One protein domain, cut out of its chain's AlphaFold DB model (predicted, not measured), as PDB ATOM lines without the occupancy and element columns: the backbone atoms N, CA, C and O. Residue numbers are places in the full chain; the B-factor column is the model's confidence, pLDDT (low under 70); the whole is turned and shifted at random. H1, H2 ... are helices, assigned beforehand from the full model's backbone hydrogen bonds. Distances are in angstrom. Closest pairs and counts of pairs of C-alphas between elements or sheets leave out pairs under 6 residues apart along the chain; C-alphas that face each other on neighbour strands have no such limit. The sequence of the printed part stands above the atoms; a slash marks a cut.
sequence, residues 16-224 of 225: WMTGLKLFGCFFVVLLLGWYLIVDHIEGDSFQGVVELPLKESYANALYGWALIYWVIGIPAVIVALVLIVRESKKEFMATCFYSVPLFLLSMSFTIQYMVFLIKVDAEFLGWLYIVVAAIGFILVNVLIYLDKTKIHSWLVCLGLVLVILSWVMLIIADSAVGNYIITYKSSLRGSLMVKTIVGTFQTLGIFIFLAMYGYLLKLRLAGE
ATOM      1  N   TRP A  16      -5.664  -6.388 -15.807       73.25
ATOM      2  CA  TRP A  16      -5.220  -5.777 -17.060       73.25
ATOM      3  C   TRP A  16      -6.361  -5.246 -17.932       73.25
ATOM      4  O   TRP A  16      -6.286  -4.138 -18.461       73.25
ATOM      5  N   MET A  17      -7.448  -6.011 -18.066       77.19
ATOM      6  CA  MET A  17      -8.596  -5.596 -18.878       77.19
ATOM      7  C   MET A  17      -9.345  -4.428 -18.222       77.19
ATOM      8  O   MET A  17      -9.863  -3.555 -18.916       77.19
ATOM      9  N   THR A  18      -9.372  -4.388 -16.889       75.50
ATOM     10  CA  THR A  18      -9.904  -3.253 -16.122       75.50
ATOM     11  C   THR A  18      -9.025  -2.011 -16.289       75.50
ATOM     12  O   THR A  18      -9.550  -0.936 -16.570       75.50
ATOM     13  N   GLY A  19      -7.699  -2.161 -16.199       75.75
ATOM     14  CA  GLY A  19      -6.747  -1.069 -16.414       75.75
ATOM     15  C   GLY A  19      -6.842  -0.456 -17.812       75.75
ATOM     16  O   GLY A  19      -6.887   0.764 -17.943       75.75
ATOM     17  N   LEU A  20      -6.978  -1.283 -18.854       80.94
ATOM     18  CA  LEU A  20      -7.116  -0.808 -20.234       80.94
ATOM     19  C   LEU A  20      -8.420  -0.022 -20.460       80.94
ATOM     20  O   LEU A  20      -8.418   1.006 -21.136       80.94
ATOM     21  N   LYS A  21      -9.536  -0.468 -19.867       83.31
ATOM     22  CA  LYS A  21     -10.817   0.259 -19.933       83.31
ATOM     23  C   LYS A  21     -10.743   1.612 -19.232       83.31
ATOM     24  O   LYS A  21     -11.238   2.601 -19.765       83.31
ATOM     25  N   LEU A  22     -10.118   1.656 -18.055       80.00
ATOM     26  CA  LEU A  22      -9.917   2.898 -17.309       80.00
ATOM     27  C   LEU A  22      -9.010   3.866 -18.067       80.00
ATOM     28  O   LEU A  22      -9.332   5.045 -18.153       80.00
ATOM     29  N   PHE A  23      -7.942   3.366 -18.693       82.56
ATOM     30  CA  PHE A  23      -7.075   4.166 -19.554       82.56
ATOM     31  C   PHE A  23      -7.845   4.817 -20.705       82.56
ATOM     32  O   PHE A  23      -7.772   6.030 -20.877       82.56
ATOM     33  N   GLY A  24      -8.629   4.026 -21.449       83.62
ATOM     34  CA  GLY A  24      -9.462   4.552 -22.531       83.62
ATOM     35  C   GLY A  24     -10.445   5.616 -22.037       83.62
ATOM     36  O   GLY A  24     -10.572   6.669 -22.654       83.62
ATOM     37  N   CYS A  25     -11.080   5.385 -20.885       86.69
ATOM     38  CA  CYS A  25     -11.992   6.349 -20.272       86.69
ATOM     39  C   CYS A  25     -11.284   7.664 -19.908       86.69
ATOM     40  O   CYS A  25     -11.747   8.736 -20.290       86.69
ATOM     41  N   PHE A  26     -10.135   7.602 -19.228       87.00
ATOM     42  CA  PHE A  26      -9.389   8.807 -18.864       87.00
ATOM     43  C   PHE A  26      -8.875   9.561 -20.076       87.00
ATOM     44  O   PHE A  26      -8.912  10.785 -20.077       87.00
ATOM     45  N   PHE A  27      -8.445   8.856 -21.119       87.00
ATOM     46  CA  PHE A  27      -8.012   9.501 -22.347       87.00
ATOM     47  C   PHE A  27      -9.160  10.255 -23.031       87.00
ATOM     48  O   PHE A  27      -8.980  11.400 -23.434       87.00
ATOM     49  N   VAL A  28     -10.361   9.666 -23.088       89.38
ATOM     50  CA  VAL A  28     -11.564  10.343 -23.605       89.38
ATOM     51  C   VAL A  28     -11.923  11.564 -22.758       89.38
ATOM     52  O   VAL A  28     -12.212  12.621 -23.312       89.38
ATOM     53  N   VAL A  29     -11.868  11.449 -21.428       89.69
ATOM     54  CA  VAL A  29     -12.115  12.574 -20.512       89.69
ATOM     55  C   VAL A  29     -11.103  13.702 -20.725       89.69
ATOM     56  O   VAL A  29     -11.500  14.867 -20.765       89.69
ATOM     57  N   LEU A  30      -9.822  13.366 -20.908       90.88
ATOM     58  CA  LEU A  30      -8.769  14.343 -21.182       90.88
ATOM     59  C   LEU A  30      -8.967  15.040 -22.530       90.88
ATOM     60  O   LEU A  30      -8.865  16.259 -22.614       90.88
ATOM     61  N   LEU A  31      -9.295  14.284 -23.579       90.69
ATOM     62  CA  LEU A  31      -9.591  14.856 -24.891       90.69
ATOM     63  C   LEU A  31     -10.801  15.786 -24.848       90.69
ATOM     64  O   LEU A  31     -10.744  16.877 -25.406       90.69
ATOM     65  N   LEU A  32     -11.871  15.377 -24.163       91.00
ATOM     66  CA  LEU A  32     -13.064  16.199 -23.993       91.00
ATOM     67  C   LEU A  32     -12.723  17.508 -23.274       91.00
ATOM     68  O   LEU A  32     -13.076  18.580 -23.751       91.00
ATOM     69  N   GLY A  33     -12.012  17.438 -22.147       89.00
ATOM     70  CA  GLY A  33     -11.641  18.637 -21.404       89.00
ATOM     71  C   GLY A  33     -10.680  19.548 -22.171       89.00
ATOM     72  O   GLY A  33     -10.811  20.766 -22.079       89.00
ATOM     73  N   TRP A  34      -9.753  18.992 -22.950       91.69
ATOM     74  CA  TRP A  34      -8.888  19.778 -23.830       91.69
ATOM     75  C   TRP A  34      -9.681  20.477 -24.939       91.69
ATOM     76  O   TRP A  34      -9.491  21.674 -25.150       91.69
ATOM     77  N   TYR A  35     -10.597  19.759 -25.593       89.38
ATOM     78  CA  TYR A  35     -11.461  20.318 -26.631       89.38
ATOM     79  C   TYR A  35     -12.234  21.531 -26.101       89.38
ATOM     80  O   TYR A  35     -12.155  22.603 -26.685       89.38
ATOM     81  N   LEU A  36     -12.846  21.421 -24.917       86.75
ATOM     82  CA  LEU A  36     -13.574  22.529 -24.278       86.75
ATOM     83  C   LEU A  36     -12.702  23.754 -23.937       86.75
ATOM     84  O   LEU A  36     -13.232  24.847 -23.762       86.75
ATOM     85  N   ILE A  37     -11.383  23.592 -23.801       86.94
ATOM     86  CA  ILE A  37     -10.460  24.712 -23.556       86.94
ATOM     87  C   ILE A  37     -10.075  25.399 -24.873       86.94
ATOM     88  O   ILE A  37      -9.963  26.625 -24.909       86.94
ATOM     89  N   VAL A  38      -9.843  24.626 -25.940       85.81
ATOM     90  CA  VAL A  38      -9.249  25.118 -27.196       85.81
ATOM     91  C   VAL A  38     -10.286  25.546 -28.234       85.81
ATOM     92  O   VAL A  38     -10.006  26.468 -28.995       85.81
ATOM     93  N   ASP A  39     -11.488  24.965 -28.222       82.44
ATOM     94  CA  ASP A  39     -12.584  25.243 -29.173       82.44
ATOM     95  C   ASP A  39     -12.939  26.736 -29.280       82.44
ATOM     96  O   ASP A  39     -13.426  27.217 -30.292       82.44
ATOM     97  N   HIS A  40     -12.631  27.514 -28.245       74.88
ATOM     98  CA  HIS A  40     -12.949  28.936 -28.188       74.88
ATOM     99  C   HIS A  40     -11.842  29.870 -28.685       74.88
ATOM    100  O   HIS A  40     -12.064  31.087 -28.718       74.88
ATOM    101  N   ILE A  41     -10.655  29.331 -28.975       74.69
ATOM    102  CA  ILE A  41      -9.472  30.104 -29.360       74.69
ATOM    103  C   ILE A  41      -9.592  30.577 -30.809       74.69
ATOM    104  O   ILE A  41      -9.322  31.745 -31.096       74.69
ATOM    105  N   GLU A  42     -10.022  29.691 -31.699       67.19
ATOM    106  CA  GLU A  42     -10.271  30.015 -33.098       67.19
ATOM    107  C   GLU A  42     -11.715  30.513 -33.270       67.19
ATOM    108  O   GLU A  42     -12.604  30.208 -32.475       67.19
ATOM    109  N   GLY A  43     -11.933  31.384 -34.256       59.53
ATOM    110  CA  GLY A  43     -13.275  31.817 -34.629       59.53
ATOM    111  C   GLY A  43     -13.850  30.805 -35.603       59.53
ATOM    112  O   GLY A  43     -13.199  30.509 -36.604       59.53
ATOM    113  N   ASP A  44     -15.040  30.292 -35.320       60.12
ATOM    114  CA  ASP A  44     -15.648  29.250 -36.136       60.12
ATOM    115  C   ASP A  44     -16.834  29.786 -36.942       60.12
ATOM    116  O   ASP A  44     -17.517  30.737 -36.547       60.12
ATOM    117  N   SER A  45     -17.082  29.186 -38.106       53.47
ATOM    118  CA  SER A  45     -18.227  29.549 -38.945       53.47
ATOM    119  C   SER A  45     -19.126  28.343 -39.152       53.47
ATOM    120  O   SER A  45     -18.739  27.360 -39.782       53.47
ATOM    121  N   PHE A  46     -20.355  28.417 -38.645       53.16
ATOM    122  CA  PHE A  46     -21.336  27.351 -38.815       53.16
ATOM    123  C   PHE A  46     -22.610  27.929 -39.416       53.16
ATOM    124  O   PHE A  46     -23.173  28.865 -38.875       53.16
ATOM    125  N   GLN A  47     -23.076  27.407 -40.555       50.03
ATOM    126  CA  GLN A  47     -24.335  27.840 -41.195       50.03
ATOM    127  C   GLN A  47     -24.462  29.366 -41.436       50.03
ATOM    128  O   GLN A  47     -25.540  29.939 -41.295       50.03
ATOM    129  N   GLY A  48     -23.369  30.042 -41.816       49.88
ATOM    130  CA  GLY A  48     -23.368  31.490 -42.100       49.88
ATOM    131  C   GLY A  48     -23.333  32.387 -40.855       49.88
ATOM    132  O   GLY A  48     -23.467  33.603 -40.960       49.88
ATOM    133  N   VAL A  49     -23.141  31.784 -39.684       53.91
ATOM    134  CA  VAL A  49     -23.081  32.406 -38.364       53.91
ATOM    135  C   VAL A  49     -21.608  32.353 -37.919       53.91
ATOM    136  O   VAL A  49     -21.055  31.271 -37.741       53.91
ATOM    137  N   VAL A  50     -20.950  33.521 -37.840       57.69
ATOM    138  CA  VAL A  50     -19.524  33.675 -37.475       57.69
ATOM    139  C   VAL A  50     -19.378  33.884 -35.965       57.69
ATOM    140  O   VAL A  50     -19.801  34.912 -35.434       57.69
ATOM    141  N   GLU A  51     -18.778  32.923 -35.265       61.78
ATOM    142  CA  GLU A  51     -18.307  33.092 -33.891       61.78
ATOM    143  C   GLU A  51     -16.972  33.839 -33.914       61.78
ATOM    144  O   GLU A  51     -16.007  33.414 -34.549       61.78
ATOM    145  N   LEU A  52     -16.908  34.981 -33.228       65.75
ATOM    146  CA  LEU A  52     -15.658  35.724 -33.126       65.75
ATOM    147  C   LEU A  52     -14.662  34.974 -32.218       65.75
ATOM    148  O   LEU A  52     -15.060  34.438 -31.169       65.75
ATOM    149  N   PRO A  53     -13.368  34.965 -32.586       71.19
ATOM    150  CA  PRO A  53     -12.324  34.393 -31.749       71.19
ATOM    151  C   PRO A  53     -12.245  35.134 -30.412       71.19
ATOM    152  O   PRO A  53     -12.700  36.276 -30.264       71.19
ATOM    153  N   LEU A  54     -11.654  34.485 -29.413       75.38
ATOM    154  CA  LEU A  54     -11.392  35.131 -28.132       75.38
ATOM    155  C   LEU A  54     -10.442  36.331 -28.310       75.38
ATOM    156  O   LEU A  54      -9.513  36.272 -29.113       75.38
ATOM    157  N   LYS A  55     -10.644  37.410 -27.534       76.56
ATOM    158  CA  LYS A  55      -9.714  38.556 -27.507       76.56
ATOM    159  C   LYS A  55      -8.281  38.029 -27.285       76.56
ATOM    160  O   LYS A  55      -8.061  37.232 -26.368       76.56
ATOM    161  N   GLU A  56      -7.314  38.484 -28.090       74.31
ATOM    162  CA  GLU A  56      -5.924  37.978 -28.087       74.31
ATOM    163  C   GLU A  56      -5.282  37.964 -26.691       74.31
ATOM    164  O   GLU A  56      -4.546  37.038 -26.349       74.31
ATOM    165  N   SER A  57      -5.629  38.942 -25.847       81.69
ATOM    166  CA  SER A  57      -5.173  39.047 -24.457       81.69
ATOM    167  C   SER A  57      -5.471  37.804 -23.608       81.69
ATOM    168  O   SER A  57      -4.749  37.541 -22.649       81.69
ATOM    169  N   TYR A  58      -6.498  37.021 -23.955       81.69
ATOM    170  CA  TYR A  58      -6.879  35.792 -23.248       81.69
ATOM    171  C   TYR A  58      -6.520  34.516 -24.015       81.69
ATOM    172  O   TYR A  58      -6.399  33.461 -23.393       81.69
ATOM    173  N   ALA A  59      -6.304  34.592 -25.331       81.50
ATOM    174  CA  ALA A  59      -5.936  33.435 -26.147       81.50
ATOM    175  C   ALA A  59      -4.627  32.793 -25.654       81.50
ATOM    176  O   ALA A  59      -4.574  31.586 -25.417       81.50
ATOM    177  N   ASN A  60      -3.600  33.605 -25.379       83.44
ATOM    178  CA  ASN A  60      -2.324  33.120 -24.836       83.44
ATOM    179  C   ASN A  60      -2.482  32.445 -23.465       83.44
ATOM    180  O   ASN A  60      -1.839  31.431 -23.192       83.44
ATOM    181  N   ALA A  61      -3.360  32.977 -22.611       84.50
ATOM    182  CA  ALA A  61      -3.645  32.374 -21.313       84.50
ATOM    183  C   ALA A  61      -4.330  31.006 -21.471       84.50
ATOM    184  O   ALA A  61      -3.958  30.061 -20.777       84.50
ATOM    185  N   LEU A  62      -5.277  30.868 -22.408       85.75
ATOM    186  CA  LEU A  62      -5.913  29.582 -22.708       85.75
ATOM    187  C   LEU A  62      -4.939  28.560 -23.292       85.75
ATOM    188  O   LEU A  62      -4.970  27.407 -22.871       85.75
ATOM    189  N   TYR A  63      -4.033  28.967 -24.185       85.19
ATOM    190  CA  TYR A  63      -2.958  28.090 -24.661       85.19
ATOM    191  C   TYR A  63      -2.073  27.596 -23.511       85.19
ATOM    192  O   TYR A  63      -1.756  26.408 -23.436       85.19
ATOM    193  N   GLY A  64      -1.723  28.484 -22.574       86.06
ATOM    194  CA  GLY A  64      -0.999  28.116 -21.356       86.06
ATOM    195  C   GLY A  64      -1.761  27.090 -20.511       86.06
ATOM    196  O   GLY A  64      -1.193  26.074 -20.110       86.06
ATOM    197  N   TRP A  65      -3.062  27.302 -20.296       87.69
ATOM    198  CA  TRP A  65      -3.918  26.348 -19.584       87.69
ATOM    199  C   TRP A  65      -4.042  25.006 -20.305       87.69
ATOM    200  O   TRP A  65      -3.951  23.969 -19.651       87.69
ATOM    201  N   ALA A  66      -4.187  25.000 -21.631       88.25
ATOM    202  CA  ALA A  66      -4.227  23.781 -22.436       88.25
ATOM    203  C   ALA A  66      -2.911  22.989 -22.341       88.25
ATOM    204  O   ALA A  66      -2.927  21.760 -22.281       88.25
ATOM    205  N   LEU A  67      -1.765  23.674 -22.270       89.31
ATOM    206  CA  LEU A  67      -0.472  23.028 -22.051       89.31
ATOM    207  C   LEU A  67      -0.390  22.419 -20.646       89.31
ATOM    208  O   LEU A  67      -0.061  21.240 -20.507       89.31
ATOM    209  N   ILE A  68      -0.737  23.188 -19.608       89.38
ATOM    210  CA  ILE A  68      -0.765  22.714 -18.213       89.38
ATOM    211  C   ILE A  68      -1.686  21.494 -18.078       89.38
ATOM    212  O   ILE A  68      -1.327  20.519 -17.415       89.38
ATOM    213  N   TYR A  69      -2.838  21.519 -18.750       91.00
ATOM    214  CA  TYR A  69      -3.807  20.428 -18.780       91.00
ATOM    215  C   TYR A  69      -3.163  19.101 -19.197       91.00
ATOM    216  O   TYR A  69      -3.292  18.099 -18.492       91.00
ATOM    217  N   TRP A  70      -2.414  19.090 -20.302       91.44
ATOM    218  CA  TRP A  70      -1.736  17.885 -20.787       91.44
ATOM    219  C   TRP A  70      -0.533  17.486 -19.933       91.44
ATOM    220  O   TRP A  70      -0.346  16.297 -19.666       91.44
ATOM    221  N   VAL A  71       0.248  18.464 -19.461       91.38
ATOM    222  CA  VAL A  71       1.408  18.226 -18.585       91.38
ATOM    223  C   VAL A  71       0.995  17.572 -17.268       91.38
ATOM    224  O   VAL A  71       1.743  16.759 -16.738       91.38
ATOM    225  N   ILE A  72      -0.197  17.871 -16.752       90.44
ATOM    226  CA  ILE A  72      -0.740  17.221 -15.552       90.44
ATOM    227  C   ILE A  72      -1.458  15.911 -15.917       90.44
ATOM    228  O   ILE A  72      -1.278  14.893 -15.243       90.44
ATOM    229  N   GLY A  73      -2.257  15.917 -16.986       88.12
ATOM    230  CA  GLY A  73      -3.111  14.796 -17.375       88.12
ATOM    231  C   GLY A  73      -2.339  13.544 -17.790       88.12
ATOM    232  O   GLY A  73      -2.639  12.454 -17.300       88.12
ATOM    233  N   ILE A  74      -1.319  13.679 -18.647       87.56
ATOM    234  CA  ILE A  74      -0.566  12.526 -19.174       87.56
ATOM    235  C   ILE A  74       0.162  11.773 -18.051       87.56
ATOM    236  O   ILE A  74      -0.058  10.564 -17.919       87.56
ATOM    237  N   PRO A  75       0.977  12.428 -17.196       88.44
ATOM    238  CA  PRO A  75       1.640  11.732 -16.099       88.44
ATOM    239  C   PRO A  75       0.651  11.089 -15.130       88.44
ATOM    240  O   PRO A  75       0.888   9.968 -14.687       88.44
ATOM    241  N   ALA A  76      -0.478  11.743 -14.836       86.19
ATOM    242  CA  ALA A  76      -1.474  11.185 -13.929       86.19
ATOM    243  C   ALA A  76      -2.086   9.881 -14.460       86.19
ATOM    244  O   ALA A  76      -2.200   8.909 -13.712       86.19
ATOM    245  N   VAL A  77      -2.411   9.824 -15.755       84.50
ATOM    246  CA  VAL A  77      -2.928   8.604 -16.395       84.50
ATOM    247  C   VAL A  77      -1.877   7.493 -16.413       84.50
ATOM    248  O   VAL A  77      -2.197   6.344 -16.104       84.50
ATOM    249  N   ILE A  78      -0.616   7.821 -16.718       85.25
ATOM    250  CA  ILE A  78       0.489   6.848 -16.706       85.25
ATOM    251  C   ILE A  78       0.667   6.259 -15.302       85.25
ATOM    252  O   ILE A  78       0.715   5.038 -15.143       85.25
ATOM    253  N   VAL A  79       0.735   7.108 -14.274       83.69
ATOM    254  CA  VAL A  79       0.924   6.659 -12.890       83.69
ATOM    255  C   VAL A  79      -0.271   5.833 -12.414       83.69
ATOM    256  O   VAL A  79      -0.067   4.776 -11.816       83.69
ATOM    257  N   ALA A  80      -1.503   6.242 -12.733       78.44
ATOM    258  CA  ALA A  80      -2.699   5.460 -12.426       78.44
ATOM    259  C   ALA A  80      -2.624   4.047 -13.030       78.44
ATOM    260  O   ALA A  80      -2.861   3.061 -12.332       78.44
ATOM    261  N   LEU A  81      -2.221   3.932 -14.299       78.94
ATOM    262  CA  LEU A  81      -2.089   2.644 -14.980       78.94
ATOM    263  C   LEU A  81      -1.016   1.756 -14.334       78.94
ATOM    264  O   LEU A  81      -1.255   0.571 -14.100       78.94
ATOM    265  N   VAL A  82       0.140   2.326 -13.981       81.19
ATOM    266  CA  VAL A  82       1.206   1.596 -13.276       81.19
ATOM    267  C   VAL A  82       0.714   1.066 -11.926       81.19
ATOM    268  O   VAL A  82       1.016  -0.076 -11.576       81.19
ATOM    269  N   LEU A  83      -0.057   1.856 -11.173       78.69
ATOM    270  CA  LEU A  83      -0.583   1.452  -9.865       78.69
ATOM    271  C   LEU A  83      -1.623   0.325  -9.958       78.69
ATOM    272  O   LEU A  83      -1.631  -0.546  -9.087       78.69
ATOM    273  N   ILE A  84      -2.441   0.302 -11.019       74.69
ATOM    274  CA  ILE A  84      -3.387  -0.792 -11.304       74.69
ATOM    275  C   ILE A  84      -2.649  -2.084 -11.607       74.69
ATOM    276  O   ILE A  84      -2.933  -3.116 -11.008       74.69
ATOM    277  N   VAL A  85      -1.705  -2.024 -12.551       73.75
ATOM    278  CA  VAL A  85      -0.981  -3.209 -13.029       73.75
ATOM    279  C   VAL A  85      -0.128  -3.811 -11.915       73.75
ATOM    280  O   VAL A  85       0.027  -5.025 -11.846       73.75
ATOM    281  N   ARG A  86       0.413  -2.973 -11.023       74.50
ATOM    282  CA  ARG A  86       1.210  -3.419  -9.874       74.50
ATOM    283  C   ARG A  86       0.376  -3.865  -8.670       74.50
ATOM    284  O   ARG A  86       0.979  -4.172  -7.645       74.50
ATOM    285  N   GLU A  87      -0.958  -3.861  -8.765       66.69
ATOM    286  CA  GLU A  87      -1.881  -4.200  -7.669       66.69
ATOM    287  C   GLU A  87      -1.466  -3.542  -6.344       66.69
ATOM    288  O   GLU A  87      -1.390  -4.166  -5.282       66.69
ATOM    289  N   SER A  88      -1.106  -2.255  -6.416       61.59
ATOM    290  CA  SER A  88      -0.554  -1.559  -5.260       61.59
ATOM    291  C   SER A  88      -1.594  -1.532  -4.134       61.59
ATOM    292  O   SER A  88      -2.695  -1.015  -4.315       61.59
ATOM    293  N   LYS A  89      -1.216  -2.000  -2.938       57.19
ATOM    294  CA  LYS A  89      -2.074  -1.997  -1.735       57.19
ATOM    295  C   LYS A  89      -2.453  -0.593  -1.231       57.19
ATOM    296  O   LYS A  89      -3.188  -0.475  -0.259       57.19
ATOM    297  N   LYS A  90      -1.932   0.478  -1.840       65.31
ATOM    298  CA  LYS A  90      -2.237   1.863  -1.459       65.31
ATOM    299  C   LYS A  90      -3.430   2.374  -2.267       65.31
ATOM    300  O   LYS A  90      -3.257   3.128  -3.224       65.31
ATOM    301  N   GLU A  91      -4.634   1.980  -1.853       67.38
ATOM    302  CA  GLU A  91      -5.906   2.407  -2.466       67.38
ATOM    303  C   GLU A  91      -6.023   3.937  -2.573       67.38
ATOM    304  O   GLU A  91      -6.487   4.454  -3.591       67.38
ATOM    305  N   PHE A  92      -5.511   4.672  -1.579       68.56
ATOM    306  CA  PHE A  92      -5.479   6.138  -1.587       68.56
ATOM    307  C   PHE A  92      -4.666   6.714  -2.756       68.56
ATOM    308  O   PHE A  92      -5.165   7.564  -3.484       68.56
ATOM    309  N   MET A  93      -3.446   6.215  -2.993       69.06
ATOM    310  CA  MET A  93      -2.584   6.685  -4.090       69.06
ATOM    311  C   MET A  93      -3.248   6.461  -5.451       69.06
ATOM    312  O   MET A  93      -3.315   7.386  -6.255       69.06
ATOM    313  N   ALA A  94      -3.778   5.259  -5.695       71.00
ATOM    314  CA  ALA A  94      -4.473   4.959  -6.947       71.00
ATOM    315  C   ALA A  94      -5.673   5.898  -7.151       71.00
ATOM    316  O   ALA A  94      -5.836   6.480  -8.221       71.00
ATOM    317  N   THR A  95      -6.447   6.122  -6.088       77.62
ATOM    318  CA  THR A  95      -7.601   7.024  -6.095       77.62
ATOM    319  C   THR A  95      -7.229   8.477  -6.373       77.62
ATOM    320  O   THR A  95      -7.907   9.136  -7.163       77.62
ATOM    321  N   CYS A  96      -6.139   8.978  -5.792       78.56
ATOM    322  CA  CYS A  96      -5.642  10.316  -6.091       78.56
ATOM    323  C   CYS A  96      -5.333  10.468  -7.584       78.56
ATOM    324  O   CYS A  96      -5.805  11.417  -8.203       78.56
ATOM    325  N   PHE A  97      -4.631   9.520  -8.204       79.88
ATOM    326  CA  PHE A  97      -4.318   9.631  -9.631       79.88
ATOM    327  C   PHE A  97      -5.547   9.450 -10.539       79.88
ATOM    328  O   PHE A  97      -5.630  10.116 -11.568       79.88
ATOM    329  N   TYR A  98      -6.549   8.659 -10.138       78.00
ATOM    330  CA  TYR A  98      -7.841   8.581 -10.844       78.00
ATOM    331  C   TYR A  98      -8.665   9.858 -10.779       78.00
ATOM    332  O   TYR A  98      -9.429  10.156 -11.696       78.00
ATOM    333  N   SER A  99      -8.539  10.597  -9.683       85.44
ATOM    334  CA  SER A  99      -9.262  11.847  -9.505       85.44
ATOM    335  C   SER A  99      -8.730  12.959 -10.414       85.44
ATOM    336  O   SER A  99      -9.493  13.836 -10.800       85.44
ATOM    337  N   VAL A 100      -7.463  12.899 -10.846       88.94
ATOM    338  CA  VAL A 100      -6.844  13.971 -11.644       88.94
ATOM    339  C   VAL A 100      -7.555  14.209 -12.989       88.94
ATOM    340  O   VAL A 100      -7.904  15.357 -13.247       88.94
ATOM    341  N   PRO A 101      -7.852  13.200 -13.834       87.25
ATOM    342  CA  PRO A 101      -8.629  13.428 -15.058       87.25
ATOM    343  C   PRO A 101     -10.014  14.044 -14.808       87.25
ATOM    344  O   PRO A 101     -10.457  14.897 -15.572       87.25
ATOM    345  N   LEU A 102     -10.689  13.657 -13.720       90.44
ATOM    346  CA  LEU A 102     -11.994  14.217 -13.346       90.44
ATOM    347  C   LEU A 102     -11.873  15.670 -12.870       90.44
ATOM    348  O   LEU A 102     -12.698  16.509 -13.229       90.44
ATOM    349  N   PHE A 103     -10.826  15.975 -12.103       90.44
ATOM    350  CA  PHE A 103     -10.489  17.334 -11.696       90.44
ATOM    351  C   PHE A 103     -10.237  18.222 -12.915       90.44
ATOM    352  O   PHE A 103     -10.814  19.301 -13.031       90.44
ATOM    353  N   LEU A 104      -9.416  17.737 -13.847       92.06
ATOM    354  CA  LEU A 104      -9.097  18.430 -15.087       92.06
ATOM    355  C   LEU A 104     -10.357  18.683 -15.925       92.06
ATOM    356  O   LEU A 104     -10.548  19.799 -16.393       92.06
ATOM    357  N   LEU A 105     -11.266  17.711 -16.039       92.81
ATOM    358  CA  LEU A 105     -12.558  17.914 -16.703       92.81
ATOM    359  C   LEU A 105     -13.399  19.016 -16.039       92.81
ATOM    360  O   LEU A 105     -13.947  19.875 -16.727       92.81
ATOM    361  N   SER A 106     -13.486  19.028 -14.707       92.50
ATOM    362  CA  SER A 106     -14.192  20.099 -13.995       92.50
ATOM    363  C   SER A 106     -13.560  21.474 -14.228       92.50
ATOM    364  O   SER A 106     -14.278  22.474 -14.332       92.50
ATOM    365  N   MET A 107     -12.229  21.538 -14.280       90.62
ATOM    366  CA  MET A 107     -11.511  22.770 -14.597       90.62
ATOM    367  C   MET A 107     -11.836  23.237 -16.016       90.62
ATOM    368  O   MET A 107     -12.091  24.422 -16.201       90.62
ATOM    369  N   SER A 108     -11.923  22.328 -16.992       92.25
ATOM    370  CA  SER A 108     -12.339  22.658 -18.359       92.25
ATOM    371  C   SER A 108     -13.737  23.270 -18.423       92.25
ATOM    372  O   SER A 108     -13.907  24.285 -19.089       92.25
ATOM    373  N   PHE A 109     -14.720  22.732 -17.687       92.69
ATOM    374  CA  PHE A 109     -16.055  23.344 -17.618       92.69
ATOM    375  C   PHE A 109     -16.016  24.754 -17.019       92.69
ATOM    376  O   PHE A 109     -16.674  25.660 -17.526       92.69
ATOM    377  N   THR A 110     -15.188  24.962 -15.991       91.25
ATOM    378  CA  THR A 110     -15.012  26.287 -15.380       91.25
ATOM    379  C   THR A 110     -14.320  27.261 -16.328       91.25
ATOM    380  O   THR A 110     -14.737  28.411 -16.435       91.25
ATOM    381  N   ILE A 111     -13.299  26.818 -17.064       90.38
ATOM    382  CA  ILE A 111     -12.632  27.639 -18.081       90.38
ATOM    383  C   ILE A 111     -13.623  28.010 -19.186       90.38
ATOM    384  O   ILE A 111     -13.742  29.188 -19.506       90.38
ATOM    385  N   GLN A 112     -14.391  27.049 -19.706       90.06
ATOM    386  CA  GLN A 112     -15.434  27.297 -20.703       90.06
ATOM    387  C   GLN A 112     -16.464  28.326 -20.210       90.06
ATOM    388  O   GLN A 112     -16.809  29.260 -20.932       90.06
ATOM    389  N   TYR A 113     -16.913  28.203 -18.960       90.56
ATOM    390  CA  TYR A 113     -17.810  29.169 -18.328       90.56
ATOM    391  C   TYR A 113     -17.205  30.584 -18.284       90.56
ATOM    392  O   TYR A 113     -17.865  31.561 -18.642       90.56
ATOM    393  N   MET A 114     -15.931  30.705 -17.904       89.75
ATOM    394  CA  MET A 114     -15.224  31.991 -17.861       89.75
ATOM    395  C   MET A 114     -15.047  32.594 -19.255       89.75
ATOM    396  O   MET A 114     -15.267  33.788 -19.447       89.75
ATOM    397  N   VAL A 115     -14.689  31.768 -20.236       87.19
ATOM    398  CA  VAL A 115     -14.534  32.177 -21.634       87.19
ATOM    399  C   VAL A 115     -15.855  32.689 -22.194       87.19
ATOM    400  O   VAL A 115     -15.874  33.749 -22.816       87.19
ATOM    401  N   PHE A 116     -16.964  32.004 -21.908       86.06
ATOM    402  CA  PHE A 116     -18.294  32.478 -22.276       86.06
ATOM    403  C   PHE A 116     -18.575  33.873 -21.700       86.06
ATOM    404  O   PHE A 116     -18.953  34.772 -22.451       86.06
ATOM    405  N   LEU A 117     -18.325  34.087 -20.401       87.00
ATOM    406  CA  LEU A 117     -18.516  35.392 -19.753       87.00
ATOM    407  C   LEU A 117     -17.644  36.498 -20.364       87.00
ATOM    408  O   LEU A 117     -18.119  37.616 -20.549       87.00
ATOM    409  N   ILE A 118     -16.396  36.194 -20.729       85.38
ATOM    410  CA  ILE A 118     -15.504  37.138 -21.419       85.38
ATOM    411  C   ILE A 118     -16.053  37.488 -22.805       85.38
ATOM    412  O   ILE A 118     -16.082  38.659 -23.184       85.38
ATOM    413  N   LYS A 119     -16.511  36.493 -23.573       79.19
ATOM    414  CA  LYS A 119     -17.037  36.721 -24.925       79.19
ATOM    415  C   LYS A 119     -18.348  37.526 -24.921       79.19
ATOM    416  O   LYS A 119     -18.634  38.216 -25.905       79.19
ATOM    417  N   VAL A 120     -19.112  37.501 -23.822       79.88
ATOM    418  CA  VAL A 120     -20.288  38.373 -23.622       79.88
ATOM    419  C   VAL A 120     -19.974  39.719 -22.947       79.88
ATOM    420  O   VAL A 120     -20.891  40.420 -22.538       79.88
ATOM    421  N   ASP A 121     -18.692  40.088 -22.850       81.50
ATOM    422  CA  ASP A 121     -18.198  41.331 -22.230       81.50
ATOM    423  C   ASP A 121     -18.565  41.484 -20.737       81.50
ATOM    424  O   ASP A 121     -18.619  42.576 -20.182       81.50
ATOM    425  N   ALA A 122     -18.779  40.356 -20.053       86.00
ATOM    426  CA  ALA A 122     -19.075  40.268 -18.624       86.00
ATOM    427  C   ALA A 122     -17.889  39.689 -17.826       86.00
ATOM    428  O   ALA A 122     -18.068  38.961 -16.847       86.00
ATOM    429  N   GLU A 123     -16.659  40.010 -18.237       87.62
ATOM    430  CA  GLU A 123     -15.410  39.490 -17.658       87.62
ATOM    431  C   GLU A 123     -15.313  39.679 -16.136       87.62
ATOM    432  O   GLU A 123     -14.846  38.790 -15.418       87.62
ATOM    433  N   PHE A 124     -15.820  40.806 -15.628       88.56
ATOM    434  CA  PHE A 124     -15.843  41.114 -14.202       88.56
ATOM    435  C   PHE A 124     -16.652  40.081 -13.403       88.56
ATOM    436  O   PHE A 124     -16.234  39.686 -12.315       88.56
ATOM    437  N   LEU A 125     -17.770  39.587 -13.953       90.06
ATOM    438  CA  LEU A 125     -18.585  38.554 -13.304       90.06
ATOM    439  C   LEU A 125     -17.825  37.232 -13.194       90.06
ATOM    440  O   LEU A 125     -17.928  36.547 -12.178       90.06
ATOM    441  N   GLY A 126     -17.027  36.897 -14.211       88.31
ATOM    442  CA  GLY A 126     -16.170  35.718 -14.180       88.31
ATOM    443  C   GLY A 126     -15.133  35.806 -13.062       88.31
ATOM    444  O   GLY A 126     -15.018  34.903 -12.233       88.31
ATOM    445  N   TRP A 127     -14.402  36.916 -12.972       89.06
ATOM    446  CA  TRP A 127     -13.427  37.101 -11.893       89.06
ATOM    447  C   TRP A 127     -14.071  37.098 -10.508       89.06
ATOM    448  O   TRP A 127     -13.543  36.469  -9.590       89.06
ATOM    449  N   LEU A 128     -15.241  37.726 -10.368       91.69
ATOM    450  CA  LEU A 128     -16.021  37.683  -9.136       91.69
ATOM    451  C   LEU A 128     -16.370  36.237  -8.746       91.69
ATOM    452  O   LEU A 128     -16.219  35.872  -7.581       91.69
ATOM    453  N   TYR A 129     -16.770  35.399  -9.710       92.88
ATOM    454  CA  TYR A 129     -17.026  33.976  -9.479       92.88
ATOM    455  C   TYR A 129     -15.802  33.258  -8.908       92.88
ATOM    456  O   TYR A 129     -15.910  32.584  -7.884       92.88
ATOM    457  N   ILE A 130     -14.632  33.434  -9.535       90.50
ATOM    458  CA  ILE A 130     -13.383  32.793  -9.097       90.50
ATOM    459  C   ILE A 130     -13.016  33.219  -7.676       90.50
ATOM    460  O   ILE A 130     -12.671  32.371  -6.853       90.50
ATOM    461  N   VAL A 131     -13.109  34.515  -7.367       92.94
ATOM    462  CA  VAL A 131     -12.779  35.036  -6.032       92.94
ATOM    463  C   VAL A 131     -13.721  34.462  -4.975       92.94
ATOM    464  O   VAL A 131     -13.257  33.968  -3.947       92.94
ATOM    465  N   VAL A 132     -15.034  34.460  -5.232       92.94
ATOM    466  CA  VAL A 132     -16.018  33.885  -4.301       92.94
ATOM    467  C   VAL A 132     -15.802  32.380  -4.134       92.94
ATOM    468  O   VAL A 132     -15.865  31.881  -3.011       92.94
ATOM    469  N   ALA A 133     -15.483  31.660  -5.212       92.81
ATOM    470  CA  ALA A 133     -15.160  30.241  -5.143       92.81
ATOM    471  C   ALA A 133     -13.913  29.977  -4.294       92.81
ATOM    472  O   ALA A 133     -13.957  29.127  -3.406       92.81
ATOM    473  N   ALA A 134     -12.833  30.735  -4.495       93.25
ATOM    474  CA  ALA A 134     -11.605  30.604  -3.717       93.25
ATOM    475  C   ALA A 134     -11.844  30.861  -2.219       93.25
ATOM    476  O   ALA A 134     -11.441  30.053  -1.380       93.25
ATOM    477  N   ILE A 135     -12.559  31.939  -1.880       94.81
ATOM    478  CA  ILE A 135     -12.920  32.260  -0.490       94.81
ATOM    479  C   ILE A 135     -13.804  31.157   0.104       94.81
ATOM    480  O   ILE A 135     -13.531  30.675   1.203       94.81
ATOM    481  N   GLY A 136     -14.833  30.718  -0.627       93.50
ATOM    482  CA  GLY A 136     -15.726  29.643  -0.202       93.50
ATOM    483  C   GLY A 136     -14.978  28.338   0.075       93.50
ATOM    484  O   GLY A 136     -15.222  27.692   1.095       93.50
ATOM    485  N   PHE A 137     -14.004  27.989  -0.769       92.62
ATOM    486  CA  PHE A 137     -13.141  26.832  -0.553       92.62
ATOM    487  C   PHE A 137     -12.288  26.950   0.703       92.62
ATOM    488  O   PHE A 137     -12.194  25.982   1.458       92.62
ATOM    489  N   ILE A 138     -11.678  28.108   0.949       93.69
ATOM    490  CA  ILE A 138     -10.884  28.339   2.162       93.69
ATOM    491  C   ILE A 138     -11.773  28.188   3.401       93.69
ATOM    492  O   ILE A 138     -11.431  27.434   4.311       93.69
ATOM    493  N   LEU A 139     -12.942  28.834   3.410       93.50
ATOM    494  CA  LEU A 139     -13.884  28.774   4.528       93.50
ATOM    495  C   LEU A 139     -14.350  27.345   4.812       93.50
ATOM    496  O   LEU A 139     -14.293  26.900   5.956       93.50
ATOM    497  N   VAL A 140     -14.760  26.598   3.784       92.69
ATOM    498  CA  VAL A 140     -15.187  25.206   3.964       92.69
ATOM    499  C   VAL A 140     -14.054  24.324   4.471       92.69
ATOM    500  O   VAL A 140     -14.290  23.486   5.334       92.69
ATOM    501  N   ASN A 141     -12.820  24.527   4.011       90.56
ATOM    502  CA  ASN A 141     -11.679  23.778   4.530       90.56
ATOM    503  C   ASN A 141     -11.411  24.057   6.011       90.56
ATOM    504  O   ASN A 141     -11.178  23.117   6.771       90.56
ATOM    505  N   VAL A 142     -11.503  25.317   6.438       92.00
ATOM    506  CA  VAL A 142     -11.401  25.683   7.858       92.00
ATOM    507  C   VAL A 142     -12.529  25.032   8.665       92.00
ATOM    508  O   VAL A 142     -12.268  24.421   9.697       92.00
ATOM    509  N   LEU A 143     -13.773  25.083   8.180       91.25
ATOM    510  CA  LEU A 143     -14.924  24.476   8.858       91.25
ATOM    511  C   LEU A 143     -14.816  22.948   8.964       91.25
ATOM    512  O   LEU A 143     -15.143  22.385  10.006       91.25
ATOM    513  N   ILE A 144     -14.326  22.280   7.918       90.12
ATOM    514  CA  ILE A 144     -14.079  20.832   7.916       90.12
ATOM    515  C   ILE A 144     -12.960  20.462   8.892       90.12
ATOM    516  O   ILE A 144     -13.048  19.434   9.560       90.12
ATOM    517  N   TYR A 145     -11.918  21.288   8.990       87.62
ATOM    518  CA  TYR A 145     -10.842  21.071   9.951       87.62
ATOM    519  C   TYR A 145     -11.341  21.175  11.400       87.62
ATOM    520  O   TYR A 145     -10.929  20.383  12.246       87.62
ATOM    521  N   LEU A 146     -12.252  22.115  11.674       88.88
ATOM    522  CA  LEU A 146     -12.862  22.298  12.995       88.88
ATOM    523  C   LEU A 146     -13.875  21.198  13.347       88.88
ATOM    524  O   LEU A 146     -13.929  20.771  14.496       88.88
ATOM    525  N   ASP A 147     -14.674  20.735  12.381       86.44
ATOM    526  CA  ASP A 147     -15.681  19.686  12.579       86.44
ATOM    527  C   ASP A 147     -15.654  18.660  11.435       86.44
ATOM    528  O   ASP A 147     -16.388  18.751  10.441       86.44
ATOM    529  N   LYS A 148     -14.817  17.629  11.621       84.44
ATOM    530  CA  LYS A 148     -14.607  16.537  10.659       84.44
ATOM    531  C   LYS A 148     -15.883  15.729  10.369       84.44
ATOM    532  O   LYS A 148     -15.964  15.073   9.335       84.44
ATOM    533  N   THR A 149     -16.903  15.770  11.230       83.50
ATOM    534  CA  THR A 149     -18.124  14.961  11.050       83.50
ATOM    535  C   THR A 149     -19.071  15.528   9.988       83.50
ATOM    536  O   THR A 149     -19.876  14.793   9.412       83.50
ATOM    537  N   LYS A 150     -18.954  16.825   9.669       86.56
ATOM    538  CA  LYS A 150     -19.891  17.557   8.797       86.56
ATOM    539  C   LYS A 150     -19.362  17.841   7.390       86.56
ATOM    540  O   LYS A 150     -19.886  18.721   6.708       86.56
ATOM    541  N   ILE A 151     -18.368  17.081   6.918       86.38
ATOM    542  CA  ILE A 151     -17.748  17.247   5.585       86.38
ATOM    543  C   ILE A 151     -18.796  17.353   4.475       86.38
ATOM    544  O   ILE A 151     -18.780  18.297   3.688       86.38
ATOM    545  N   HIS A 152     -19.728  16.398   4.426       87.00
ATOM    546  CA  HIS A 152     -20.742  16.351   3.376       87.00
ATOM    547  C   HIS A 152     -21.651  17.585   3.399       87.00
ATOM    548  O   HIS A 152     -21.896  18.171   2.350       87.00
ATOM    549  N   SER A 153     -22.095  18.022   4.580       90.75
ATOM    550  CA  SER A 153     -22.968  19.191   4.721       90.75
ATOM    551  C   SER A 153     -22.289  20.476   4.248       90.75
ATOM    552  O   SER A 153     -22.892  21.247   3.503       90.75
ATOM    553  N   TRP A 154     -21.024  20.693   4.625       92.69
ATOM    554  CA  TRP A 154     -20.285  21.890   4.216       92.69
ATOM    555  C   TRP A 154     -19.984  21.914   2.716       92.69
ATOM    556  O   TRP A 154     -20.148  22.953   2.078       92.69
ATOM    557  N   LEU A 155     -19.618  20.770   2.127       92.38
ATOM    558  CA  LEU A 155     -19.382  20.672   0.685       92.38
ATOM    559  C   LEU A 155     -20.665  20.859  -0.131       92.38
ATOM    560  O   LEU A 155     -20.637  21.546  -1.148       92.38
ATOM    561  N   VAL A 156     -21.794  20.300   0.316       92.81
ATOM    562  CA  VAL A 156     -23.097  20.512  -0.342       92.81
ATOM    563  C   VAL A 156     -23.514  21.978  -0.259       92.81
ATOM    564  O   VAL A 156     -23.961  22.535  -1.259       92.81
ATOM    565  N   CYS A 157     -23.324  22.622   0.897       93.31
ATOM    566  CA  CYS A 157     -23.601  24.049   1.068       93.31
ATOM    567  C   CYS A 157     -22.788  24.903   0.082       93.31
ATOM    568  O   CYS A 157     -23.358  25.720  -0.642       93.31
ATOM    569  N   LEU A 158     -21.478  24.651  -0.023       94.75
ATOM    570  CA  LEU A 158     -20.618  25.321  -0.999       94.75
ATOM    571  C   LEU A 158     -21.085  25.073  -2.435       94.75
ATOM    572  O   LEU A 158     -21.180  26.016  -3.213       94.75
ATOM    573  N   GLY A 159     -21.426  23.830  -2.778       93.94
ATOM    574  CA  GLY A 159     -21.946  23.488  -4.100       93.94
ATOM    575  C   GLY A 159     -23.205  24.262  -4.458       93.94
ATOM    576  O   GLY A 159     -23.268  24.850  -5.531       93.94
ATOM    577  N   LEU A 160     -24.174  24.335  -3.544       95.00
ATOM    578  CA  LEU A 160     -25.398  25.108  -3.752       95.00
ATOM    579  C   LEU A 160     -25.102  26.593  -3.969       95.00
ATOM    580  O   LEU A 160     -25.626  27.180  -4.913       95.00
ATOM    581  N   VAL A 161     -24.234  27.184  -3.144       95.12
ATOM    582  CA  VAL A 161     -23.839  28.594  -3.280       95.12
ATOM    583  C   VAL A 161     -23.188  28.845  -4.641       95.12
ATOM    584  O   VAL A 161     -23.573  29.784  -5.333       95.12
ATOM    585  N   LEU A 162     -22.249  27.991  -5.063       95.50
ATOM    586  CA  LEU A 162     -21.556  28.136  -6.346       95.50
ATOM    587  C   LEU A 162     -22.485  27.940  -7.544       95.50
ATOM    588  O   LEU A 162     -22.365  28.669  -8.527       95.50
ATOM    589  N   VAL A 163     -23.417  26.986  -7.471       96.00
ATOM    590  CA  VAL A 163     -24.412  26.764  -8.527       96.00
ATOM    591  C   VAL A 163     -25.315  27.986  -8.644       96.00
ATOM    592  O   VAL A 163     -25.397  28.567  -9.724       96.00
ATOM    593  N   ILE A 164     -25.922  28.436  -7.543       95.81
ATOM    594  CA  ILE A 164     -26.797  29.618  -7.543       95.81
ATOM    595  C   ILE A 164     -26.045  30.833  -8.088       95.81
ATOM    596  O   ILE A 164     -26.550  31.516  -8.978       95.81
ATOM    597  N   LEU A 165     -24.818  31.066  -7.617       94.50
ATOM    598  CA  LEU A 165     -23.992  32.177  -8.072       94.50
ATOM    599  C   LEU A 165     -23.708  32.106  -9.579       94.50
ATOM    600  O   LEU A 165     -23.860  33.112 -10.267       94.50
ATOM    601  N   SER A 166     -23.353  30.924 -10.099       93.88
ATOM    602  CA  SER A 166     -23.077  30.740 -11.530       93.88
ATOM    603  C   SER A 166     -24.297  31.053 -12.404       93.88
ATOM    604  O   SER A 166     -24.193  31.757 -13.406       93.88
ATOM    605  N   TRP A 167     -25.487  30.613 -11.989       94.12
ATOM    606  CA  TRP A 167     -26.723  30.891 -12.716       94.12
ATOM    607  C   TRP A 167     -27.120  32.365 -12.640       94.12
ATOM    608  O   TRP A 167     -27.501  32.942 -13.657       94.12
ATOM    609  N   VAL A 168     -26.984  33.000 -11.473       92.00
ATOM    610  CA  VAL A 168     -27.245  34.439 -11.310       92.00
ATOM    611  C   VAL A 168     -26.334  35.257 -12.225       92.00
ATOM    612  O   VAL A 168     -26.812  36.143 -12.930       92.00
ATOM    613  N   MET A 169     -25.043  34.931 -12.285       90.75
ATOM    614  CA  MET A 169     -24.095  35.609 -13.171       90.75
ATOM    615  C   MET A 169     -24.438  35.422 -14.652       90.75
ATOM    616  O   MET A 169     -24.392  36.393 -15.399       90.75
ATOM    617  N   LEU A 170     -24.856  34.224 -15.079       88.50
ATOM    618  CA  LEU A 170     -25.321  33.990 -16.457       88.50
ATOM    619  C   LEU A 170     -26.591  34.773 -16.800       88.50
ATOM    620  O   LEU A 170     -26.759  35.212 -17.942       88.50
ATOM    621  N   ILE A 171     -27.498  34.942 -15.836       86.81
ATOM    622  CA  ILE A 171     -28.713  35.743 -16.016       86.81
ATOM    623  C   ILE A 171     -28.344  37.221 -16.185       86.81
ATOM    624  O   ILE A 171     -28.842  37.850 -17.116       86.81
ATOM    625  N   ILE A 172     -27.451  37.743 -15.336       86.06
ATOM    626  CA  ILE A 172     -27.005  39.147 -15.361       86.06
ATOM    627  C   ILE A 172     -26.179  39.462 -16.612       86.06
ATOM    628  O   ILE A 172     -26.286  40.566 -17.137       86.06
ATOM    629  N   ALA A 173     -25.358  38.521 -17.088       81.44
ATOM    630  CA  ALA A 173     -24.507  38.723 -18.254       81.44
ATOM    631  C   ALA A 173     -25.357  39.064 -19.487       81.44
ATOM    632  O   ALA A 173     -26.065  38.204 -20.020       81.44
ATOM    633  N   ASP A 174     -25.327  40.321 -19.927       70.12
ATOM    634  CA  ASP A 174     -26.177  40.757 -21.025       70.12
ATOM    635  C   ASP A 174     -25.656  40.220 -22.356       70.12
ATOM    636  O   ASP A 174     -24.588  40.566 -22.859       70.12
ATOM    637  N   SER A 175     -26.486  39.383 -22.958       61.69
ATOM    638  CA  SER A 175     -26.275  38.866 -24.291       61.69
ATOM    639  C   SER A 175     -26.230  39.949 -25.382       61.69
ATOM    640  O   SER A 175     -25.651  39.735 -26.437       61.69
ATOM    641  N   ALA A 176     -26.852  41.111 -25.185       55.28
ATOM    642  CA  ALA A 176     -26.958  42.135 -26.222       55.28
ATOM    643  C   ALA A 176     -25.666  42.953 -26.425       55.28
ATOM    644  O   ALA A 176     -25.462  43.508 -27.513       55.28
ATOM    645  N   VAL A 177     -24.803  43.003 -25.406       56.44
ATOM    646  CA  VAL A 177     -23.580  43.827 -25.364       56.44
ATOM    647  C   VAL A 177     -22.361  43.071 -25.911       56.44
ATOM    648  O   VAL A 177     -21.468  43.667 -26.503       56.44
ATOM    649  N   GLY A 178     -22.359  41.743 -25.792       51.69
ATOM    650  CA  GLY A 178     -21.247  40.872 -26.159       51.69
ATOM    651  C   GLY A 178     -21.029  40.602 -27.651       51.69
ATOM    652  O   GLY A 178     -21.972  40.393 -28.417       51.69
ATOM    653  N   ASN A 179     -19.758  40.454 -28.036       53.56
ATOM    654  CA  ASN A 179     -19.324  40.037 -29.379       53.56
ATOM    655  C   ASN A 179     -19.713  38.589 -29.729       53.56
ATOM    656  O   ASN A 179     -19.782  38.238 -30.904       53.56
ATOM    657  N   TYR A 180     -20.019  37.756 -28.728       45.47
ATOM    658  CA  TYR A 180     -20.499  36.380 -28.921       45.47
ATOM    659  C   TYR A 180     -21.856  36.290 -29.627       45.47
ATOM    660  O   TYR A 180     -22.288  35.232 -30.073       45.47
ATOM    661  N   ILE A 181     -22.582  37.408 -29.660       47.31
ATOM    662  CA  ILE A 181     -24.000  37.463 -30.002       47.31
ATOM    663  C   ILE A 181     -24.157  38.509 -31.090       47.31
ATOM    664  O   ILE A 181     -24.991  39.400 -31.034       47.31
ATOM    665  N   ILE A 182     -23.334  38.411 -32.124       46.69
ATOM    666  CA  ILE A 182     -23.737  38.877 -33.454       46.69
ATOM    667  C   ILE A 182     -24.535  37.755 -34.147       46.69
ATOM    668  O   ILE A 182     -25.396  38.007 -34.983       46.69
ATOM    669  N   THR A 183     -24.355  36.519 -33.684       44.72
ATOM    670  CA  THR A 183     -24.811  35.274 -34.300       44.72
ATOM    671  C   THR A 183     -26.128  34.716 -33.755       44.72
ATOM    672  O   THR A 183     -26.929  34.197 -34.525       44.72
ATOM    673  N   TYR A 184     -26.428  34.915 -32.467       47.34
ATOM    674  CA  TYR A 184     -27.739  34.592 -31.864       47.34
ATOM    675  C   TYR A 184     -28.584  35.827 -31.519       47.34
ATOM    676  O   TYR A 184     -29.675  35.700 -30.960       47.34
ATOM    677  N   LYS A 185     -28.114  37.027 -31.887       42.75
ATOM    678  CA  LYS A 185     -28.782  38.312 -31.600       42.75
ATOM    679  C   LYS A 185     -30.190  38.388 -32.179       42.75
ATOM    680  O   LYS A 185     -31.034  39.105 -31.655       42.75
ATOM    681  N   SER A 186     -30.443  37.634 -33.246       46.88
ATOM    682  CA  SER A 186     -31.721  37.612 -33.950       46.88
ATOM    683  C   SER A 186     -32.815  36.818 -33.227       46.88
ATOM    684  O   SER A 186     -33.982  36.969 -33.583       46.88
ATOM    685  N   SER A 187     -32.505  36.011 -32.193       55.75
ATOM    686  CA  SER A 187     -33.547  35.371 -31.378       55.75
ATOM    687  C   SER A 187     -33.174  35.210 -29.899       55.75
ATOM    688  O   SER A 187     -32.204  34.548 -29.531       55.75
ATOM    689  N   LEU A 188     -34.034  35.740 -29.022       61.12
ATOM    690  CA  LEU A 188     -33.967  35.596 -27.558       61.12
ATOM    691  C   LEU A 188     -33.812  34.123 -27.115       61.12
ATOM    692  O   LEU A 188     -33.157  33.811 -26.122       61.12
ATOM    693  N   ARG A 189     -34.395  33.207 -27.902       60.53
ATOM    694  CA  ARG A 189     -34.375  31.755 -27.691       60.53
ATOM    695  C   ARG A 189     -32.979  31.147 -27.861       60.53
ATOM    696  O   ARG A 189     -32.640  30.228 -27.123       60.53
ATOM    697  N   GLY A 190     -32.177  31.665 -28.792       63.34
ATOM    698  CA  GLY A 190     -30.799  31.225 -29.007       63.34
ATOM    699  C   GLY A 190     -29.876  31.604 -27.851       63.34
ATOM    700  O   GLY A 190     -29.183  30.747 -27.311       63.34
ATOM    701  N   SER A 191     -29.957  32.860 -27.396       69.62
ATOM    702  CA  SER A 191     -29.219  33.336 -26.212       69.62
ATOM    703  C   SER A 191     -29.557  32.516 -24.960       69.62
ATOM    704  O   SER A 191     -28.659  32.059 -24.248       69.62
ATOM    705  N   LEU A 192     -30.849  32.253 -24.728       76.25
ATOM    706  CA  LEU A 192     -31.289  31.430 -23.604       76.25
ATOM    707  C   LEU A 192     -30.724  30.004 -23.686       76.25
ATOM    708  O   LEU A 192     -30.196  29.511 -22.695       76.25
ATOM    709  N   MET A 193     -30.785  29.364 -24.860       80.06
ATOM    710  CA  MET A 193     -30.287  27.999 -25.059       80.06
ATOM    711  C   MET A 193     -28.791  27.879 -24.748       80.06
ATOM    712  O   MET A 193     -28.396  26.972 -24.018       80.06
ATOM    713  N   VAL A 194     -27.968  28.811 -25.241       78.81
ATOM    714  CA  VAL A 194     -26.519  28.806 -24.979       78.81
ATOM    715  C   VAL A 194     -26.236  28.998 -23.488       78.81
ATOM    716  O   VAL A 194     -25.491  28.212 -22.904       78.81
ATOM    717  N   LYS A 195     -26.890  29.969 -22.833       84.94
ATOM    718  CA  LYS A 195     -26.757  30.176 -21.381       84.94
ATOM    719  C   LYS A 195     -27.159  28.936 -20.583       84.94
ATOM    720  O   LYS A 195     -26.488  28.593 -19.614       84.94
ATOM    721  N   THR A 196     -28.226  28.244 -20.988       86.94
ATOM    722  CA  THR A 196     -28.658  26.999 -20.338       86.94
ATOM    723  C   THR A 196     -27.629  25.882 -20.500       86.94
ATOM    724  O   THR A 196     -27.334  25.196 -19.521       86.94
ATOM    725  N   ILE A 197     -27.055  25.701 -21.694       87.50
ATOM    726  CA  ILE A 197     -26.011  24.694 -21.945       87.50
ATOM    727  C   ILE A 197     -24.766  24.990 -21.099       87.50
ATOM    728  O   ILE A 197     -24.312  24.119 -20.356       87.50
ATOM    729  N   VAL A 198     -24.271  26.231 -21.136       88.50
ATOM    730  CA  VAL A 198     -23.094  26.661 -20.363       88.50
ATOM    731  C   VAL A 198     -23.341  26.523 -18.857       88.50
ATOM    732  O   VAL A 198     -22.515  25.958 -18.143       88.50
ATOM    733  N   GLY A 199     -24.506  26.958 -18.364       91.44
ATOM    734  CA  GLY A 199     -24.885  26.818 -16.955       91.44
ATOM    735  C   GLY A 199     -24.999  25.362 -16.505       91.44
ATOM    736  O   GLY A 199     -24.604  25.022 -15.387       91.44
ATOM    737  N   THR A 200     -25.473  24.473 -17.381       92.50
ATOM    738  CA  THR A 200     -25.552  23.031 -17.106       92.50
ATOM    739  C   THR A 200     -24.160  22.414 -17.003       92.50
ATOM    740  O   THR A 200     -23.888  21.704 -16.035       92.50
ATOM    741  N   PHE A 201     -23.255  22.720 -17.939       91.50
ATOM    742  CA  PHE A 201     -21.870  22.249 -17.865       91.50
ATOM    743  C   PHE A 201     -21.149  22.772 -16.624       91.50
ATOM    744  O   PHE A 201     -20.494  21.991 -15.934       91.50
ATOM    745  N   GLN A 202     -21.340  24.045 -16.266       94.31
ATOM    746  CA  GLN A 202     -20.749  24.596 -15.048       94.31
ATOM    747  C   GLN A 202     -21.290  23.914 -13.788       94.31
ATOM    748  O   GLN A 202     -20.525  23.550 -12.895       94.31
ATOM    749  N   THR A 203     -22.602  23.679 -13.732       95.62
ATOM    750  CA  THR A 203     -23.247  22.956 -12.629       95.62
ATOM    751  C   THR A 203     -22.678  21.539 -12.497       95.62
ATOM    752  O   THR A 203     -22.334  21.110 -11.395       95.62
ATOM    753  N   LEU A 204     -22.516  20.826 -13.617       94.31
ATOM    754  CA  LEU A 204     -21.891  19.502 -13.648       94.31
ATOM    755  C   LEU A 204     -20.438  19.544 -13.167       94.31
ATOM    756  O   LEU A 204     -20.058  18.710 -12.347       94.31
ATOM    757  N   GLY A 205     -19.650  20.521 -13.620       93.06
ATOM    758  CA  GLY A 205     -18.275  20.724 -13.164       93.06
ATOM    759  C   GLY A 205     -18.191  20.884 -11.650       93.06
ATOM    760  O   GLY A 205     -17.491  20.115 -10.994       93.06
ATOM    761  N   ILE A 206     -18.991  21.788 -11.075       94.31
ATOM    762  CA  ILE A 206     -19.044  22.014  -9.620       94.31
ATOM    763  C   ILE A 206     -19.323  20.705  -8.869       94.31
ATOM    764  O   ILE A 206     -18.623  20.381  -7.906       94.31
ATOM    765  N   PHE A 207     -20.318  19.926  -9.305       93.94
ATOM    766  CA  PHE A 207     -20.656  18.665  -8.644       93.94
ATOM    767  C   PHE A 207     -19.562  17.605  -8.785       93.94
ATOM    768  O   PHE A 207     -19.241  16.949  -7.794       93.94
ATOM    769  N   ILE A 208     -18.967  17.452  -9.974       92.44
ATOM    770  CA  ILE A 208     -17.846  16.527 -10.203       92.44
ATOM    771  C   ILE A 208     -16.687  16.885  -9.273       92.44
ATOM    772  O   ILE A 208     -16.180  16.013  -8.565       92.44
ATOM    773  N   PHE A 209     -16.314  18.167  -9.221       92.88
ATOM    774  CA  PHE A 209     -15.244  18.646  -8.357       92.88
ATOM    775  C   PHE A 209     -15.531  18.356  -6.883       92.88
ATOM    776  O   PHE A 209     -14.699  17.759  -6.202       92.88
ATOM    777  N   LEU A 210     -16.702  18.749  -6.377       92.75
ATOM    778  CA  LEU A 210     -17.019  18.623  -4.953       92.75
ATOM    779  C   LEU A 210     -17.186  17.168  -4.516       92.75
ATOM    780  O   LEU A 210     -16.751  16.813  -3.421       92.75
ATOM    781  N   ALA A 211     -17.775  16.318  -5.360       89.94
ATOM    782  CA  ALA A 211     -17.903  14.891  -5.083       89.94
ATOM    783  C   ALA A 211     -16.525  14.222  -5.009       89.94
ATOM    784  O   ALA A 211     -16.232  13.494  -4.059       89.94
ATOM    785  N   MET A 212     -15.659  14.520  -5.978       91.00
ATOM    786  CA  MET A 212     -14.284  14.034  -6.014       91.00
ATOM    787  C   MET A 212     -13.482  14.532  -4.805       91.00
ATOM    788  O   MET A 212     -12.852  13.738  -4.107       91.00
ATOM    789  N   TYR A 213     -13.540  15.832  -4.518       89.62
ATOM    790  CA  TYR A 213     -12.847  16.448  -3.393       89.62
ATOM    791  C   TYR A 213     -13.308  15.873  -2.049       89.62
ATOM    792  O   TYR A 213     -12.489  15.478  -1.220       89.62
ATOM    793  N   GLY A 214     -14.624  15.745  -1.855       88.19
ATOM    794  CA  GLY A 214     -15.206  15.144  -0.658       88.19
ATOM    795  C   GLY A 214     -14.829  13.676  -0.483       88.19
ATOM    796  O   GLY A 214     -14.565  13.243   0.638       88.19
ATOM    797  N   TYR A 215     -14.746  12.916  -1.577       87.12
ATOM    798  CA  TYR A 215     -14.289  11.530  -1.541       87.12
ATOM    799  C   TYR A 215     -12.822  11.421  -1.105       87.12
ATOM    800  O   TYR A 215     -12.508  10.645  -0.203       87.12
ATOM    801  N   LEU A 216     -11.936  12.249  -1.672       87.31
ATOM    802  CA  LEU A 216     -10.523  12.296  -1.279       87.31
ATOM    803  C   LEU A 216     -10.337  12.733   0.178       87.31
ATOM    804  O   LEU A 216      -9.539  12.131   0.897       87.31
ATOM    805  N   LEU A 217     -11.087  13.742   0.631       85.94
ATOM    806  CA  LEU A 217     -11.068  14.186   2.027       85.94
ATOM    807  C   LEU A 217     -11.501  13.073   2.977       85.94
ATOM    808  O   LEU A 217     -10.836  12.837   3.982       85.94
ATOM    809  N   LYS A 218     -12.584  12.362   2.649       84.31
ATOM    810  CA  LYS A 218     -13.070  11.245   3.462       84.31
ATOM    811  C   LYS A 218     -12.033  10.128   3.557       84.31
ATOM    812  O   LYS A 218     -11.803   9.624   4.649       84.31
ATOM    813  N   LEU A 219     -11.390   9.767   2.445       82.69
ATOM    814  CA  LEU A 219     -10.331   8.754   2.439       82.69
ATOM    815  C   LEU A 219      -9.109   9.178   3.255       82.69
ATOM    816  O   LEU A 219      -8.537   8.355   3.961       82.69
ATOM    817  N   ARG A 220      -8.714  10.454   3.172       81.88
ATOM    818  CA  ARG A 220      -7.601  10.989   3.961       81.88
ATOM    819  C   ARG A 220      -7.902  10.927   5.457       81.88
ATOM    820  O   ARG A 220      -7.073  10.446   6.214       81.88
ATOM    821  N   LEU A 221      -9.075  11.407   5.866       79.75
ATOM    822  CA  LEU A 221      -9.447  11.506   7.278       79.75
ATOM    823  C   LEU A 221      -9.744  10.137   7.901       79.75
ATOM    824  O   LEU A 221      -9.396   9.923   9.053       79.75
ATOM    825  N   ALA A 222     -10.305   9.193   7.141       70.75
ATOM    826  CA  ALA A 222     -10.491   7.812   7.596       70.75
ATOM    827  C   ALA A 222      -9.171   7.029   7.726       70.75
ATOM    828  O   ALA A 222      -9.150   5.982   8.356       70.75
ATOM    829  N   GLY A 223      -8.081   7.505   7.112       58.72
ATOM    830  CA  GLY A 223      -6.740   6.944   7.293       58.72
ATOM    831  C   GLY A 223      -5.968   7.530   8.482       58.72
ATOM    832  O   GLY A 223      -4.843   7.101   8.721       58.72
ATOM    833  N   GLU A 224      -6.532   8.524   9.180       55.06
ATOM    834  CA  GLU A 224      -5.970   9.122  10.404       55.06
ATOM    835  C   GLU A 224      -6.544   8.490  11.695       55.06
ATOM    836  O   GLU A 224      -6.102   8.867  12.781       55.06
TER     837      GLU A 224
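This is residues 16 to 224 of the 225 residues of an uncharacterized protein of Bacillus sp. Y1 (UniProt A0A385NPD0). Six long helices stand side by side in an up-and-down bundle, each running against the one before it, with H3 in the middle. H1 and H2 pack on one side of H3, while H6, H5 and H4 follow in turn on the other side, and H4 comes back to H3 near one end alone. The two long links, residues 39 to 55 and 173 to 187, both lie at the same end of the bundle. The printed part has 209 residues with six named helices, H1 to H6 in that order, and no named strand; the class is all helix. It is compact, with a radius of gyration of the C-alphas of 19.1 A and spans of 58 by 39 by 29 A.

Start at H6, residues 188 to 222, the longest helix. It touches the hub H3, residues 91 to 119, where the closest C-alphas, Ser 106 and Gly 205, are 4.2 A apart; they run opposite ways at a shallow tilt of 25 degrees. H6 also touches H5, residues 148 to 172, at Val 163 and Thr 203, closest C-alphas 5.7 A apart, tilt 15 degrees. H5 forms a helical hairpin with H4, residues 123 to 146, closest at Ile 144 and Ile 151, C-alphas 5.6 A apart. H4 and H6 are apart, and H4 touches H3 with residues 123 to 126 alone; the closest C-alphas, Met 114 and Gly 126, are 5.3 A apart. H1, residues 16 to 38, touches H3 the same way at 19 degrees, C-alphas Gly 33 and Leu 105 closest at 4.8 A. H2, residues 56 to 85, touches H3 at Ala 80 and Phe 97, closest C-alphas 5.3 A apart, and H1 at Gly 19 and Ile 84, closest C-alphas 6.1 A apart. In H1, H4 and H6 every O i to N i+4 pair is within hydrogen-bond range; H2 has 23 of 26, H3 23 of 25, H5 19 of 21.

Find C-alpha 188 at (-33.967, 35.596, -27.558); from there H6 runs 50.6 A to C-alpha 222 at (-10.491, 7.812, 7.596). H2 spans 44.1 A and H3 42.5 A, with a kink of 28 degrees near residue 98. H1 begins at C-alpha 16, (-5.220, -5.777, -17.060), and spans 32.8 A; H4 spans 35.2 A and H5 36.6 A.

The farthest C-alphas, Gly 48 and Glu 224, are 59.7 A apart. The printed part has no cut. Look for pLDDT under 70 at residues 42 to 52, 87 to 93, 175 to 191 and 223 to 224.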